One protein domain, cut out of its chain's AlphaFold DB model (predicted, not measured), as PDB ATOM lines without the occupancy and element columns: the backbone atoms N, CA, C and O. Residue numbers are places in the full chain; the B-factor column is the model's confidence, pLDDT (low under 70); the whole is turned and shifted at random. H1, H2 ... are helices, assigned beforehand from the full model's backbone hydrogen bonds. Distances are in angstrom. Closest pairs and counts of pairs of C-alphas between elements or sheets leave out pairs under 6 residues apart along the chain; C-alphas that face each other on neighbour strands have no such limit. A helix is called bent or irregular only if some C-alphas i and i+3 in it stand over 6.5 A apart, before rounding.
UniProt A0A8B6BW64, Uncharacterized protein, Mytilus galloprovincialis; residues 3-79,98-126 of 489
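What this domain is: This is residues 3 to 79 and 98 to 126 of the 489 residues of an uncharacterized protein of Mytilus galloprovincialis (UniProt A0A8B6BW64). Three long helices, H1, H2 and H4, pack on one another at steep angles and make a crossed core, with the short H3 at one end of H2. Away from this core, residues 3 to 10 and 13 to 18 stick out, and so does the far end of H4, residues 120 to 125. The printed part has 106 residues with four named helices, in the order H1, H2, H3, H4, and no named strand; its class is all helix. It is loose, with a radius of gyration of the C-alphas of 16.0 A and spans of 45 by 38 by 30 A.

How they stand to each other: After residues 3 to 16, which hold no named element, H1, residues 17 to 40, is irregular, with C-alphas 19 and 22 8.3 A apart, and has a kink of 54 degrees near residue 24. H2, residues 45 to 59, is the hub. H1 touches it with residues 30 to 38 alone, at a steep tilt of 64 degrees, opposite ways; the closest C-alphas, of Val 34 and Ala 48, are 5.8 A apart. H3, residues 67 to 72, touches residues 57 to 58 of H2 alone, about perpendicular at 86 degrees; the closest C-alphas, of Asn 57 and Pro 67, are 5.1 A apart. H4, residues 98 to 125, touches H2 with residues 101 to 113 alone, at a steep tilt of 61 degrees, the same way; the closest C-alphas, of Ala 55 and Arg 109, are 5.3 A apart. H4 touches residues 29 to 40 of H1 alone, at a steep tilt of 46 degrees, opposite ways; the closest C-alphas, of Thr 33 and Phe 112, are 5.2 A apart. H3 is apart from H1 and from H4. Each O i to N i+4 pair is within hydrogen-bond range in H2, H3 and H4, and 17 of 20 are in H1.

Where its parts are: H1 begins at C-alpha 17 (128.919, 192.881, 166.288) and measures 31.6 A from first to last C-alpha. H2 measures 20.7 A, and H3 is the six residues from Pro 67 to Phe 72. H4 measures 40.5 A and ends at C-alpha 125 (112.763, 188.138, 178.658).

The domain as a whole: The C-alphas of Gly 14 and Gly 99, the two farthest apart, are 46.9 A apart. Residues 80 to 97 are not printed, and C-alphas 79 and 98 are 10.8 A apart across this cut, in the link from H3 to H4. The link from H1 to H2 is tight and that from H2 to H3 is short. The mean pLDDT of the printed part is 86.9, and residue 79 is under 70.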
ATOM      1  N   GLU A   3     152.793 192.136 167.210       89.00
ATOM      2  CA  GLU A   3     153.836 191.123 166.966       89.00
ATOM      3  C   GLU A   3     155.070 191.322 167.859       89.00
ATOM      4  O   GLU A   3     155.620 190.356 168.375       89.00
ATOM      5  N   ASN A   4     155.442 192.577 168.138       93.19
ATOM      6  CA  ASN A   4     156.575 192.913 169.010       93.19
ATOM      7  C   ASN A   4     156.367 192.461 170.466       93.19
ATOM      8  O   ASN A   4     157.331 192.363 171.214       93.19
ATOM      9  N   LEU A   5     155.117 192.224 170.870       94.12
ATOM     10  CA  LEU A   5     154.728 191.771 172.206       94.12
ATOM     11  C   LEU A   5     154.306 190.292 172.205       94.12
ATOM     12  O   LEU A   5     153.702 189.829 173.167       94.12
ATOM     13  N   ASN A   6     154.583 189.560 171.116       93.06
ATOM     14  CA  ASN A   6     154.170 188.169 170.923       93.06
ATOM     15  C   ASN A   6     152.645 187.952 171.067       93.06
ATOM     16  O   ASN A   6     152.187 186.932 171.577       93.06
ATOM     17  N   MET A   7     151.841 188.932 170.633       94.25
ATOM     18  CA  MET A   7     150.377 188.867 170.693       94.25
ATOM     19  C   MET A   7     149.770 188.575 169.317       94.25
ATOM     20  O   MET A   7     150.006 189.303 168.352       94.25
ATOM     21  N   SER A   8     148.913 187.553 169.236       90.25
ATOM     22  CA  SER A   8     148.160 187.224 168.019       90.25
ATOM     23  C   SER A   8     146.877 188.058 167.908       90.25
ATOM     24  O   SER A   8     146.003 187.964 168.773       90.25
ATOM     25  N   VAL A   9     146.712 188.828 166.829       88.44
ATOM     26  CA  VAL A   9     145.489 189.614 166.591       88.44
ATOM     27  C   VAL A   9     144.426 188.748 165.919       88.44
ATOM     28  O   VAL A   9     144.609 188.283 164.795       88.44
ATOM     29  N   LYS A  10     143.283 188.573 166.585       85.62
ATOM     30  CA  LYS A  10     142.104 187.900 166.024       85.62
ATOM     31  C   LYS A  10     141.042 188.930 165.652       85.62
ATOM     32  O   LYS A  10     140.848 189.916 166.357       85.62
ATOM     33  N   THR A  11     140.349 188.707 164.537       84.75
ATOM     34  CA  THR A  11     139.259 189.579 164.074       84.75
ATOM     35  C   THR A  11     138.014 188.753 163.800       84.75
ATOM     36  O   THR A  11     138.100 187.650 163.264       84.75
ATOM     37  N   THR A  12     136.854 189.288 164.166       84.50
ATOM     38  CA  THR A  12     135.557 188.664 163.897       84.50
ATOM     39  C   THR A  12     135.117 188.900 162.450       84.50
ATOM     40  O   THR A  12     135.723 189.682 161.708       84.50
ATOM     41  N   ALA A  13     134.066 188.199 162.011       83.31
ATOM     42  CA  ALA A  13     133.505 188.407 160.681       83.31
ATOM     43  C   ALA A  13     132.998 189.848 160.505       83.31
ATOM     44  O   ALA A  13     132.510 190.489 161.442       83.31
ATOM     45  N   GLY A  14     133.067 190.350 159.272       79.25
ATOM     46  CA  GLY A  14     132.591 191.694 158.962       79.25
ATOM     47  C   GLY A  14     131.114 191.864 159.324       79.25
ATOM     48  O   GLY A  14     130.303 190.966 159.095       79.25
ATOM     49  N   TYR A  15     130.764 193.036 159.862       81.00
ATOM     50  CA  TYR A  15     129.387 193.418 160.199       81.00
ATOM     51  C   TYR A  15     128.671 192.458 161.167       81.00
ATOM     52  O   TYR A  15     127.442 192.370 161.140       81.00
ATOM     53  N   SER A  16     129.425 191.751 162.014       82.38
ATOM     54  CA  SER A  16     128.896 190.817 163.013       82.38
ATOM     55  C   SER A  16     129.213 191.259 164.452       82.38
ATOM     56  O   SER A  16     129.998 190.610 165.141       82.38
ATOM     57  N   PRO A  17     128.629 192.372 164.942       79.62
ATOM     58  CA  PRO A  17     128.919 192.881 166.288       79.62
ATOM     59  C   PRO A  17     128.584 191.872 167.399       79.62
ATOM     60  O   PRO A  17     129.269 191.823 168.417       79.62
ATOM     61  N   TRP A  18     127.593 190.997 167.185       81.62
ATOM     62  CA  TRP A  18     127.225 189.948 168.145       81.62
ATOM     63  C   TRP A  18     128.340 188.919 168.388       81.62
ATOM     64  O   TRP A  18     128.351 188.295 169.447       81.62
ATOM     65  N   SER A  19     129.307 188.780 167.472       80.94
ATOM     66  CA  SER A  19     130.475 187.906 167.649       80.94
ATOM     67  C   SER A  19     131.339 188.330 168.845       80.94
ATOM     68  O   SER A  19     131.936 187.484 169.500       80.94
ATOM     69  N   ASN A  20     131.359 189.627 169.179       85.56
ATOM     70  CA  ASN A  20     132.007 190.169 170.381       85.56
ATOM     71  C   ASN A  20     130.991 190.448 171.501       85.56
ATOM     72  O   ASN A  20     131.183 191.331 172.336       85.56
ATOM     73  N   GLY A  21     129.898 189.680 171.546       83.88
ATOM     74  CA  GLY A  21     128.759 189.949 172.421       83.88
ATOM     75  C   GLY A  21     129.080 189.967 173.917       83.88
ATOM     76  O   GLY A  21     128.331 190.565 174.682       83.88
ATOM     77  N   ILE A  22     130.169 189.338 174.373       85.44
ATOM     78  CA  ILE A  22     130.627 189.452 175.772       85.44
ATOM     79  C   ILE A  22     131.085 190.886 176.069       85.44
ATOM     80  O   ILE A  22     130.593 191.501 177.012       85.44
ATOM     81  N   VAL A  23     131.979 191.433 175.240       88.50
ATOM     82  CA  VAL A  23     132.517 192.793 175.405       88.50
ATOM     83  C   VAL A  23     131.415 193.835 175.227       88.50
ATOM     84  O   VAL A  23     131.292 194.741 176.044       88.50
ATOM     85  N   GLU A  24     130.554 193.671 174.224       88.00
ATOM     86  CA  GLU A  24     129.447 194.607 173.993       88.00
ATOM     87  C   GLU A  24     128.464 194.648 175.174       88.00
ATOM     88  O   GLU A  24     128.052 195.721 175.615       88.00
ATOM     89  N   ARG A  25     128.139 193.490 175.765       85.06
ATOM     90  CA  ARG A  25     127.326 193.434 176.993       85.06
ATOM     91  C   ARG A  25     128.028 194.112 178.160       85.06
ATOM     92  O   ARG A  25     127.419 194.892 178.883       85.06
ATOM     93  N   HIS A  26     129.317 193.839 178.317       88.31
ATOM     94  CA  HIS A  26     130.143 194.458 179.343       88.31
ATOM     95  C   HIS A  26     130.151 195.986 179.243       88.31
ATOM     96  O   HIS A  26     130.092 196.641 180.284       88.31
ATOM     97  N   ASN A  27     130.194 196.528 178.028       90.81
ATOM     98  CA  ASN A  27     130.147 197.963 177.766       90.81
ATOM     99  C   ASN A  27     128.767 198.548 178.074       90.81
ATOM    100  O   ASN A  27     128.686 199.621 178.670       90.81
ATOM    101  N   ALA A  28     127.689 197.833 177.737       89.31
ATOM    102  CA  ALA A  28     126.324 198.258 178.038       89.31
ATOM    103  C   ALA A  28     126.095 198.392 179.553       89.31
ATOM    104  O   ALA A  28     125.695 199.458 180.016       89.31
ATOM    105  N   THR A  29     126.432 197.359 180.335       90.75
ATOM    106  CA  THR A  29     126.287 197.388 181.802       90.75
ATOM    107  C   THR A  29     127.160 198.469 182.442       90.75
ATOM    108  O   THR A  29     126.718 199.145 183.369       90.75
ATOM    109  N   LEU A  30     128.390 198.662 181.950       92.50
ATOM    110  CA  LEU A  30     129.280 199.710 182.455       92.50
ATOM    111  C   LEU A  30     128.703 201.105 182.184       92.50
ATOM    112  O   LEU A  30     128.654 201.926 183.092       92.50
ATOM    113  N   THR A  31     128.228 201.351 180.961       92.44
ATOM    114  CA  THR A  31     127.617 202.633 180.571       92.44
ATOM    115  C   THR A  31     126.409 202.954 181.444       92.44
ATOM    116  O   THR A  31     126.303 204.058 181.969       92.44
ATOM    117  N   GLU A  32     125.528 201.974 181.649       91.88
ATOM    118  CA  GLU A  32     124.352 202.130 182.507       91.88
ATOM    119  C   GLU A  32     124.741 202.424 183.962       91.88
ATOM    120  O   GLU A  32     124.188 203.327 184.584       91.88
ATOM    121  N   THR A  33     125.750 201.719 184.479       93.00
ATOM    122  CA  THR A  33     126.254 201.923 185.843       93.00
ATOM    123  C   THR A  33     126.836 203.326 186.019       93.00
ATOM    124  O   THR A  33     126.512 204.001 186.989       93.00
ATOM    125  N   VAL A  34     127.659 203.793 185.074       93.38
ATOM    126  CA  VAL A  34     128.261 205.136 185.127       93.38
ATOM    127  C   VAL A  34     127.192 206.224 185.049       93.38
ATOM    128  O   VAL A  34     127.275 207.199 185.792       93.38
ATOM    129  N   ASN A  35     126.173 206.056 184.203       92.12
ATOM    130  CA  ASN A  35     125.067 207.009 184.121       92.12
ATOM    131  C   ASN A  35     124.310 207.100 185.453       92.12
ATOM    132  O   ASN A  35     124.130 208.203 185.959       92.12
ATOM    133  N   LYS A  36     123.984 205.959 186.076       90.44
ATOM    134  CA  LYS A  36     123.322 205.924 187.391       90.44
ATOM    135  C   LYS A  36     124.156 206.571 188.497       90.44
ATOM    136  O   LYS A  36     123.615 207.330 189.289       90.44
ATOM    137  N   ILE A  37     125.472 206.328 188.523       91.00
ATOM    138  CA  ILE A  37     126.378 206.985 189.483       91.00
ATOM    139  C   ILE A  37     126.332 208.503 189.307       91.00
ATOM    140  O   ILE A  37     126.320 209.232 190.290       91.00
ATOM    141  N   ARG A  38     126.319 208.995 188.065       89.38
ATOM    142  CA  ARG A  38     126.296 210.438 187.785       89.38
ATOM    143  C   ARG A  38     124.955 211.097 188.096       89.38
ATOM    144  O   ARG A  38     124.930 212.291 188.367       89.38
ATOM    145  N   GLU A  39     123.862 210.347 188.013       88.12
ATOM    146  CA  GLU A  39     122.535 210.822 188.406       88.12
ATOM    147  C   GLU A  39     122.418 210.957 189.928       88.12
ATOM    148  O   GLU A  39     121.854 211.938 190.403       88.12
ATOM    149  N   SER A  40     122.974 210.008 190.691       81.50
ATOM    150  CA  SER A  40     122.915 210.035 192.160       81.50
ATOM    151  C   SER A  40     123.995 210.901 192.802       81.50
ATOM    152  O   SER A  40     123.788 211.477 193.867       81.50
ATOM    153  N   SER A  41     125.152 211.021 192.157       75.75
ATOM    154  CA  SER A  41     126.298 211.748 192.683       75.75
ATOM    155  C   SER A  41     126.891 212.664 191.616       75.75
ATOM    156  O   SER A  41     127.192 212.248 190.499       75.75
ATOM    157  N   ASN A  42     127.131 213.929 191.968       80.19
ATOM    158  CA  ASN A  42     127.814 214.904 191.109       80.19
ATOM    159  C   ASN A  42     129.336 214.620 191.019       80.19
ATOM    160  O   ASN A  42     130.168 215.495 191.266       80.19
ATOM    161  N   LEU A  43     129.719 213.376 190.713       83.56
ATOM    162  CA  LEU A  43     131.102 212.928 190.539       83.56
ATOM    163  C   LEU A  43     131.627 213.227 189.127       83.56
ATOM    164  O   LEU A  43     130.886 213.269 188.142       83.56
ATOM    165  N   SER A  44     132.951 213.381 189.024       88.56
ATOM    166  CA  SER A  44     133.652 213.446 187.735       88.56
ATOM    167  C   SER A  44     133.519 212.125 186.969       88.56
ATOM    168  O   SER A  44     133.467 211.050 187.571       88.56
ATOM    169  N   TRP A  45     133.532 212.195 185.634       89.19
ATOM    170  CA  TRP A  45     133.501 211.025 184.749       89.19
ATOM    171  C   TRP A  45     134.612 210.021 185.056       89.19
ATOM    172  O   TRP A  45     134.356 208.822 185.101       89.19
ATOM    173  N   GLU A  46     135.829 210.501 185.305       91.19
ATOM    174  CA  GLU A  46     136.986 209.642 185.586       91.19
ATOM    175  C   GLU A  46     136.781 208.840 186.876       91.19
ATOM    176  O   GLU A  46     136.962 207.622 186.902       91.19
ATOM    177  N   THR A  47     136.319 209.511 187.933       89.69
ATOM    178  CA  THR A  47     136.040 208.894 189.233       89.69
ATOM    179  C   THR A  47     134.867 207.920 189.152       89.69
ATOM    180  O   THR A  47     134.939 206.826 189.709       89.69
ATOM    181  N   ALA A  48     133.806 208.276 188.423       91.19
ATOM    182  CA  ALA A  48     132.648 207.410 188.222       91.19
ATOM    183  C   ALA A  48     133.013 206.137 187.441       91.19
ATOM    184  O   ALA A  48     132.616 205.041 187.832       91.19
ATOM    185  N   ILE A  49     133.815 206.257 186.375       92.88
ATOM    186  CA  ILE A  49     134.295 205.107 185.596       92.88
ATOM    187  C   ILE A  49     135.181 204.210 186.462       92.88
ATOM    188  O   ILE A  49     134.987 202.994 186.465       92.88
ATOM    189  N   TYR A  50     136.112 204.787 187.226       92.75
ATOM    190  CA  TYR A  50     136.986 204.026 188.117       92.75
ATOM    191  C   TYR A  50     136.180 203.178 189.108       92.75
ATOM    192  O   TYR A  50     136.387 201.964 189.212       92.75
ATOM    193  N   TRP A  51     135.204 203.788 189.787       92.69
ATOM    194  CA  TRP A  51     134.373 203.076 190.754       92.69
ATOM    195  C   TRP A  51     133.421 202.071 190.105       92.69
ATOM    196  O   TRP A  51     133.244 200.984 190.653       92.69
ATOM    197  N   ALA A  52     132.881 202.360 188.918       93.44
ATOM    198  CA  ALA A  52     132.070 201.405 188.163       93.44
ATOM    199  C   ALA A  52     132.871 200.156 187.753       93.44
ATOM    200  O   ALA A  52     132.384 199.032 187.888       93.44
ATOM    201  N   VAL A  53     134.117 200.329 187.294       93.31
ATOM    202  CA  VAL A  53     135.019 199.213 186.965       93.31
ATOM    203  C   VAL A  53     135.365 198.413 188.220       93.31
ATOM    204  O   VAL A  53     135.298 197.181 188.200       93.31
ATOM    205  N   ASN A  54     135.678 199.093 189.325       92.50
ATOM    206  CA  ASN A  54     135.961 198.433 190.595       92.50
ATOM    207  C   ASN A  54     134.758 197.618 191.101       92.50
ATOM    208  O   ASN A  54     134.924 196.463 191.497       92.50
ATOM    209  N   ALA A  55     133.550 198.185 191.051       92.19
ATOM    210  CA  ALA A  55     132.316 197.508 191.443       92.19
ATOM    211  C   ALA A  55     132.072 196.261 190.583       92.19
ATOM    212  O   ALA A  55     131.858 195.175 191.115       92.19
ATOM    213  N   LYS A  56     132.212 196.370 189.261       91.50
ATOM    214  CA  LYS A  56     132.044 195.233 188.352       91.50
ATOM    215  C   LYS A  56     133.033 194.097 188.630       91.50
ATOM    216  O   LYS A  56     132.636 192.937 188.674       91.50
ATOM    217  N   ASN A  57     134.310 194.412 188.820       92.12
ATOM    218  CA  ASN A  57     135.339 193.389 189.019       92.12
ATOM    219  C   ASN A  57     135.270 192.728 190.407       92.12
ATOM    220  O   ASN A  57     135.801 191.631 190.577       92.12
ATOM    221  N   SER A  58     134.639 193.382 191.391       90.25
ATOM    222  CA  SER A  58     134.520 192.879 192.768       90.25
ATOM    223  C   SER A  58     133.188 192.197 193.075       90.25
ATOM    224  O   SER A  58     133.167 191.305 193.917       90.25
ATOM    225  N   LEU A  59     132.094 192.602 192.419       87.62
ATOM    226  CA  LEU A  59     130.737 192.141 192.737       87.62
ATOM    227  C   LEU A  59     130.190 191.069 191.791       87.62
ATOM    228  O   LEU A  59     129.304 190.318 192.189       87.62
ATOM    229  N   VAL A  60     130.649 191.016 190.536       87.56
ATOM    230  CA  VAL A  60     130.173 189.989 189.597       87.56
ATOM    231  C   VAL A  60     130.696 188.638 190.042       87.56
ATOM    232  O   VAL A  60     131.902 188.482 190.149       87.56
ATOM    233  N   ASN A  61     129.811 187.656 190.191       85.25
ATOM    234  CA  ASN A  61     130.204 186.279 190.473       85.25
ATOM    235  C   ASN A  61     130.044 185.409 189.224       85.25
ATOM    236  O   ASN A  61     128.957 185.305 188.651       85.25
ATOM    237  N   VAL A  62     131.133 184.756 188.827       78.19
ATOM    238  CA  VAL A  62     131.182 183.746 187.766       78.19
ATOM    239  C   VAL A  62     131.659 182.449 188.415       78.19
ATOM    240  O   VAL A  62     132.751 182.406 188.969       78.19
ATOM    241  N   TYR A  63     130.819 181.410 188.417       83.75
ATOM    242  CA  TYR A  63     131.087 180.141 189.122       83.75
ATOM    243  C   TYR A  63     131.432 180.303 190.618       83.75
ATOM    244  O   TYR A  63     132.237 179.556 191.161       83.75
ATOM    245  N   GLY A  64     130.837 181.297 191.284       87.31
ATOM    246  CA  GLY A  64     131.071 181.570 192.708       87.31
ATOM    247  C   GLY A  64     132.282 182.457 193.014       87.31
ATOM    248  O   GLY A  64     132.467 182.819 194.171       87.31
ATOM    249  N   TYR A  65     133.056 182.867 192.002       89.88
ATOM    250  CA  TYR A  65     134.232 183.723 192.173       89.88
ATOM    251  C   TYR A  65     134.095 185.052 191.430       89.88
ATOM    252  O   TYR A  65     133.524 185.118 190.337       89.88
ATOM    253  N   SER A  66     134.661 186.114 192.000       91.75
ATOM    254  CA  SER A  66     134.755 187.414 191.340       91.75
ATOM    255  C   SER A  66     135.910 187.466 190.331       91.75
ATOM    256  O   SER A  66     136.918 186.774 190.504       91.75
ATOM    257  N   PRO A  67     135.846 188.325 189.295       92.31
ATOM    258  CA  PRO A  67     136.987 188.579 188.419       92.31
ATOM    259  C   PRO A  67     138.271 188.948 189.177       92.31
ATOM    260  O   PRO A  67     139.351 188.497 188.802       92.31
ATOM    261  N   TYR A  68     138.169 189.719 190.267       91.62
ATOM    262  CA  TYR A  68     139.316 190.017 191.129       91.62
ATOM    263  C   TYR A  68     139.896 188.762 191.790       91.62
ATOM    264  O   TYR A  68     141.114 188.605 191.816       91.62
ATOM    265  N   GLN A  69     139.056 187.851 192.283       91.81
ATOM    266  CA  GLN A  69     139.514 186.586 192.859       91.81
ATOM    267  C   GLN A  69     140.169 185.684 191.812       91.81
ATOM    268  O   GLN A  69     141.198 185.083 192.097       91.81
ATOM    269  N   ILE A  70     139.632 185.635 190.592       91.81
ATOM    270  CA  ILE A  70     140.197 184.817 189.509       91.81
ATOM    271  C   ILE A  70     141.589 185.322 189.098       91.81
ATOM    272  O   ILE A  70     142.476 184.519 188.825       91.81
ATOM    273  N   VAL A  71     141.799 186.642 189.055       91.94
ATOM    274  CA  VAL A  71     143.069 187.231 188.595       91.94
ATOM    275  C   VAL A  71     144.099 187.366 189.720       91.94
ATOM    276  O   VAL A  71     145.279 187.110 189.502       91.94
ATOM    277  N   PHE A  72     143.678 187.783 190.916       90.50
ATOM    278  CA  PHE A  72     144.579 188.151 192.017       90.50
ATOM    279  C   PHE A  72     144.439 187.261 193.260       90.50
ATOM    280  O   PHE A  72     145.117 187.501 194.257       90.50
ATOM    281  N   GLY A  73     143.536 186.277 193.253       89.56
ATOM    282  CA  GLY A  73     143.288 185.370 194.380       89.56
ATOM    283  C   GLY A  73     142.509 185.980 195.550       89.56
ATOM    284  O   GLY A  73     142.147 185.269 196.481       89.56
ATOM    285  N   ARG A  74     142.229 187.289 195.532       87.25
ATOM    286  CA  ARG A  74     141.512 187.991 196.608       87.25
ATOM    287  C   ARG A  74     140.739 189.200 196.094       87.25
ATOM    288  O   ARG A  74     141.120 189.819 195.105       87.25
ATOM    289  N   ASN A  75     139.683 189.563 196.816       86.19
ATOM    290  CA  ASN A  75     138.966 190.815 196.592       86.19
ATOM    291  C   ASN A  75     139.697 192.003 197.242       86.19
ATOM    292  O   ASN A  75     140.433 191.811 198.215       86.19
ATOM    293  N   PRO A  76     139.507 193.231 196.723       83.12
ATOM    294  CA  PRO A  76     140.062 194.423 197.346       83.12
ATOM    295  C   PRO A  76     139.462 194.628 198.742       83.12
ATOM    296  O   PRO A  76     138.246 194.544 198.922       83.12
ATOM    297  N   ASN A  77     140.315 194.939 199.719       77.56
ATOM    298  CA  ASN A  77     139.874 195.317 201.058       77.56
ATOM    299  C   ASN A  77     139.264 196.715 200.994       77.56
ATOM    300  O   ASN A  77     139.977 197.703 200.818       77.56
ATOM    301  N   LEU A  78     137.940 196.792 201.096       72.00
ATOM    302  CA  LEU A  78     137.234 198.067 201.100       72.00
ATOM    303  C   LEU A  78     137.174 198.636 202.528       72.00
ATOM    304  O   LEU A  78     137.044 197.855 203.472       72.00
ATOM    305  N   PRO A  79     137.221 199.970 202.707       62.00
ATOM    306  CA  PRO A  79     137.386 200.586 204.027       62.00
ATOM    307  C   PRO A  79     136.241 200.413 205.041       62.00
ATOM    308  O   PRO A  79     136.334 200.997 206.111       62.00
ATOM    309  N   MET A  98     138.528 212.137 200.064       79.44
ATOM    310  CA  MET A  98     138.249 210.767 200.505       79.44
ATOM    311  C   MET A  98     136.748 210.527 200.703       79.44
ATOM    312  O   MET A  98     136.233 209.520 200.226       79.44
ATOM    313  N   GLY A  99     136.028 211.489 201.289       77.62
ATOM    314  CA  GLY A  99     134.568 211.423 201.419       77.62
ATOM    315  C   GLY A  99     133.865 211.269 200.066       77.62
ATOM    316  O   GLY A  99     133.065 210.355 199.883       77.62
ATOM    317  N   LYS A 100     134.244 212.074 199.060       80.44
ATOM    318  CA  LYS A 100     133.717 211.943 197.685       80.44
ATOM    319  C   LYS A 100     133.999 210.570 197.076       80.44
ATOM    320  O   LYS A 100     133.155 210.015 196.377       80.44
ATOM    321  N   HIS A 101     135.182 210.016 197.330       84.62
ATOM    322  CA  HIS A 101     135.558 208.691 196.850       84.62
ATOM    323  C   HIS A 101     134.779 207.567 197.547       84.62
ATOM    324  O   HIS A 101     134.378 206.621 196.874       84.62
ATOM    325  N   LEU A 102     134.514 207.682 198.850       83.44
ATOM    326  CA  LEU A 102     133.694 206.728 199.602       83.44
ATOM    327  C   LEU A 102     132.235 206.760 199.145       83.44
ATOM    328  O   LEU A 102     131.675 205.708 198.841       83.44
ATOM    329  N   VAL A 103     131.652 207.952 198.997       83.31
ATOM    330  CA  VAL A 103     130.304 208.116 198.431       83.31
ATOM    331  C   VAL A 103     130.240 207.489 197.036       83.31
ATOM    332  O   VAL A 103     129.368 206.667 196.766       83.31
ATOM    333  N   GLY A 104     131.222 207.777 196.175       85.25
ATOM    334  CA  GLY A 104     131.301 207.177 194.841       85.25
ATOM    335  C   GLY A 104     131.450 205.659 194.842       85.25
ATOM    336  O   GLY A 104     130.873 204.995 193.985       85.25
ATOM    337  N   LEU A 105     132.168 205.089 195.810       87.81
ATOM    338  CA  LEU A 105     132.273 203.644 195.995       87.81
ATOM    339  C   LEU A 105     130.913 203.035 196.352       87.81
ATOM    340  O   LEU A 105     130.509 202.056 195.720       87.81
ATOM    341  N   HIS A 106     130.211 203.581 197.348       86.25
ATOM    342  CA  HIS A 106     128.917 203.053 197.792       86.25
ATOM    343  C   HIS A 106     127.863 203.154 196.686       86.25
ATOM    344  O   HIS A 106     127.222 202.151 196.350       86.25
ATOM    345  N   GLU A 107     127.772 204.318 196.045       88.50
ATOM    346  CA  GLU A 107     126.866 204.557 194.924       88.50
ATOM    347  C   GLU A 107     127.181 203.654 193.731       88.50
ATOM    348  O   GLU A 107     126.275 203.051 193.159       88.50
ATOM    349  N   ALA A 108     128.460 203.451 193.399       91.88
ATOM    350  CA  ALA A 108     128.839 202.557 192.312       91.88
ATOM    351  C   ALA A 108     128.418 201.110 192.558       91.88
ATOM    352  O   ALA A 108     127.957 200.446 191.632       91.88
ATOM    353  N   ARG A 109     128.537 200.609 193.793       90.94
ATOM    354  CA  ARG A 109     128.099 199.246 194.133       90.94
ATOM    355  C   ARG A 109     126.583 199.111 194.006       90.94
ATOM    356  O   ARG A 109     126.117 198.165 193.372       90.94
ATOM    357  N   LYS A 110     125.824 200.074 194.536       90.94
ATOM    358  CA  LYS A 110     124.355 200.114 194.443       90.94
ATOM    359  C   LYS A 110     123.884 200.196 192.985       90.94
ATOM    360  O   LYS A 110     123.086 199.370 192.539       90.94
ATOM    361  N   ALA A 111     124.437 201.135 192.219       92.38
ATOM    362  CA  ALA A 111     124.141 201.334 190.802       92.38
ATOM    363  C   ALA A 111     124.520 200.123 189.940       92.38
ATOM    364  O   ALA A 111     123.797 199.778 188.998       92.38
ATOM    365  N   PHE A 112     125.637 199.462 190.256       93.50
ATOM    366  CA  PHE A 112     126.085 198.271 189.545       93.50
ATOM    367  C   PHE A 112     125.114 197.108 189.746       93.50
ATOM    368  O   PHE A 112     124.660 196.526 188.763       93.50
ATOM    369  N   VAL A 113     124.737 196.813 190.995       91.12
ATOM    370  CA  VAL A 113     123.777 195.741 191.312       91.12
ATOM    371  C   VAL A 113     122.437 195.984 190.611       91.12
ATOM    372  O   VAL A 113     121.885 195.069 190.001       91.12
ATOM    373  N   ALA A 114     121.945 197.228 190.614       90.62
ATOM    374  CA  ALA A 114     120.709 197.602 189.924       90.62
ATOM    375  C   ALA A 114     120.796 197.478 188.388       90.62
ATOM    376  O   ALA A 114     119.821 197.114 187.727       90.62
ATOM    377  N   SER A 115     121.943 197.808 187.788       89.56
ATOM    378  CA  SER A 115     122.167 197.643 186.342       89.56
ATOM    379  C   SER A 115     122.314 196.177 185.948       89.56
ATOM    380  O   SER A 115     121.770 195.740 184.936       89.56
ATOM    381  N   GLU A 116     123.015 195.386 186.758       89.50
ATOM    382  CA  GLU A 116     123.219 193.967 186.494       89.50
ATOM    383  C   GLU A 116     121.897 193.183 186.579       89.50
ATOM    384  O   GLU A 116     121.613 192.361 185.704       89.50
ATOM    385  N   SER A 117     121.054 193.468 187.577       86.06
ATOM    386  CA  SER A 117     119.737 192.833 187.713       86.06
ATOM    387  C   SER A 117     118.814 193.178 186.539       86.06
ATOM    388  O   SER A 117     118.203 192.283 185.952       86.06
ATOM    389  N   SER A 118     118.791 194.445 186.118       86.75
ATOM    390  CA  SER A 118     118.017 194.909 184.957       86.75
ATOM    391  C   SER A 118     118.461 194.231 183.656       86.75
ATOM    392  O   SER A 118     117.626 193.784 182.865       86.75
ATOM    393  N   GLU A 119     119.774 194.081 183.440       82.06
ATOM    394  CA  GLU A 119     120.320 193.358 182.286       82.06
ATOM    395  C   GLU A 119     119.906 191.884 182.304       82.06
ATOM    396  O   GLU A 119     119.411 191.382 181.291       82.06
ATOM    397  N   LYS A 120     120.039 191.212 183.457       81.94
ATOM    398  CA  LYS A 120     119.668 189.800 183.641       81.94
ATOM    399  C   LYS A 120     118.186 189.561 183.345       81.94
ATOM    400  O   LYS A 120     117.870 188.626 182.606       81.94
ATOM    401  N   ILE A 121     117.297 190.419 183.850       78.06
ATOM    402  CA  ILE A 121     115.849 190.349 183.586       78.06
ATOM    403  C   ILE A 121     115.583 190.527 182.093       78.06
ATOM    404  O   ILE A 121     114.946 189.694 181.449       78.06
ATOM    405  N   ARG A 122     116.139 191.584 181.500       83.50
ATOM    406  CA  ARG A 122     115.979 191.884 180.076       83.50
ATOM    407  C   ARG A 122     116.506 190.748 179.193       83.50
ATOM    408  O   ARG A 122     115.928 190.473 178.145       83.50
ATOM    409  N   ARG A 123     117.580 190.071 179.605       78.88
ATOM    410  CA  ARG A 123     118.123 188.889 178.926       78.88
ATOM    411  C   ARG A 123     117.180 187.697 179.017       78.88
ATOM    412  O   ARG A 123     116.950 187.056 177.997       78.88
ATOM    413  N   ALA A 124     116.651 187.409 180.205       76.12
ATOM    414  CA  ALA A 124     115.687 186.331 180.402       76.12
ATOM    415  C   ALA A 124     114.447 186.541 179.519       76.12
ATOM    416  O   ALA A 124     114.060 185.635 178.786       76.12
ATOM    417  N   LEU A 125     113.915 187.766 179.486       76.88
ATOM    418  CA  LEU A 125     112.763 188.138 178.658       76.88
ATOM    419  C   LEU A 125     113.048 188.071 177.150       76.88
ATOM    420  O   LEU A 125     112.175 187.720 176.365       76.88
ATOM    421  N   ARG A 126     114.272 188.403 176.722       77.31
ATOM    422  CA  ARG A 126     114.679 188.373 175.305       77.31
ATOM    423  C   ARG A 126     115.165 187.011 174.831       77.31
ATOM    424  O   ARG A 126     115.637 186.910 173.697       77.31
TER     425      ARG A 126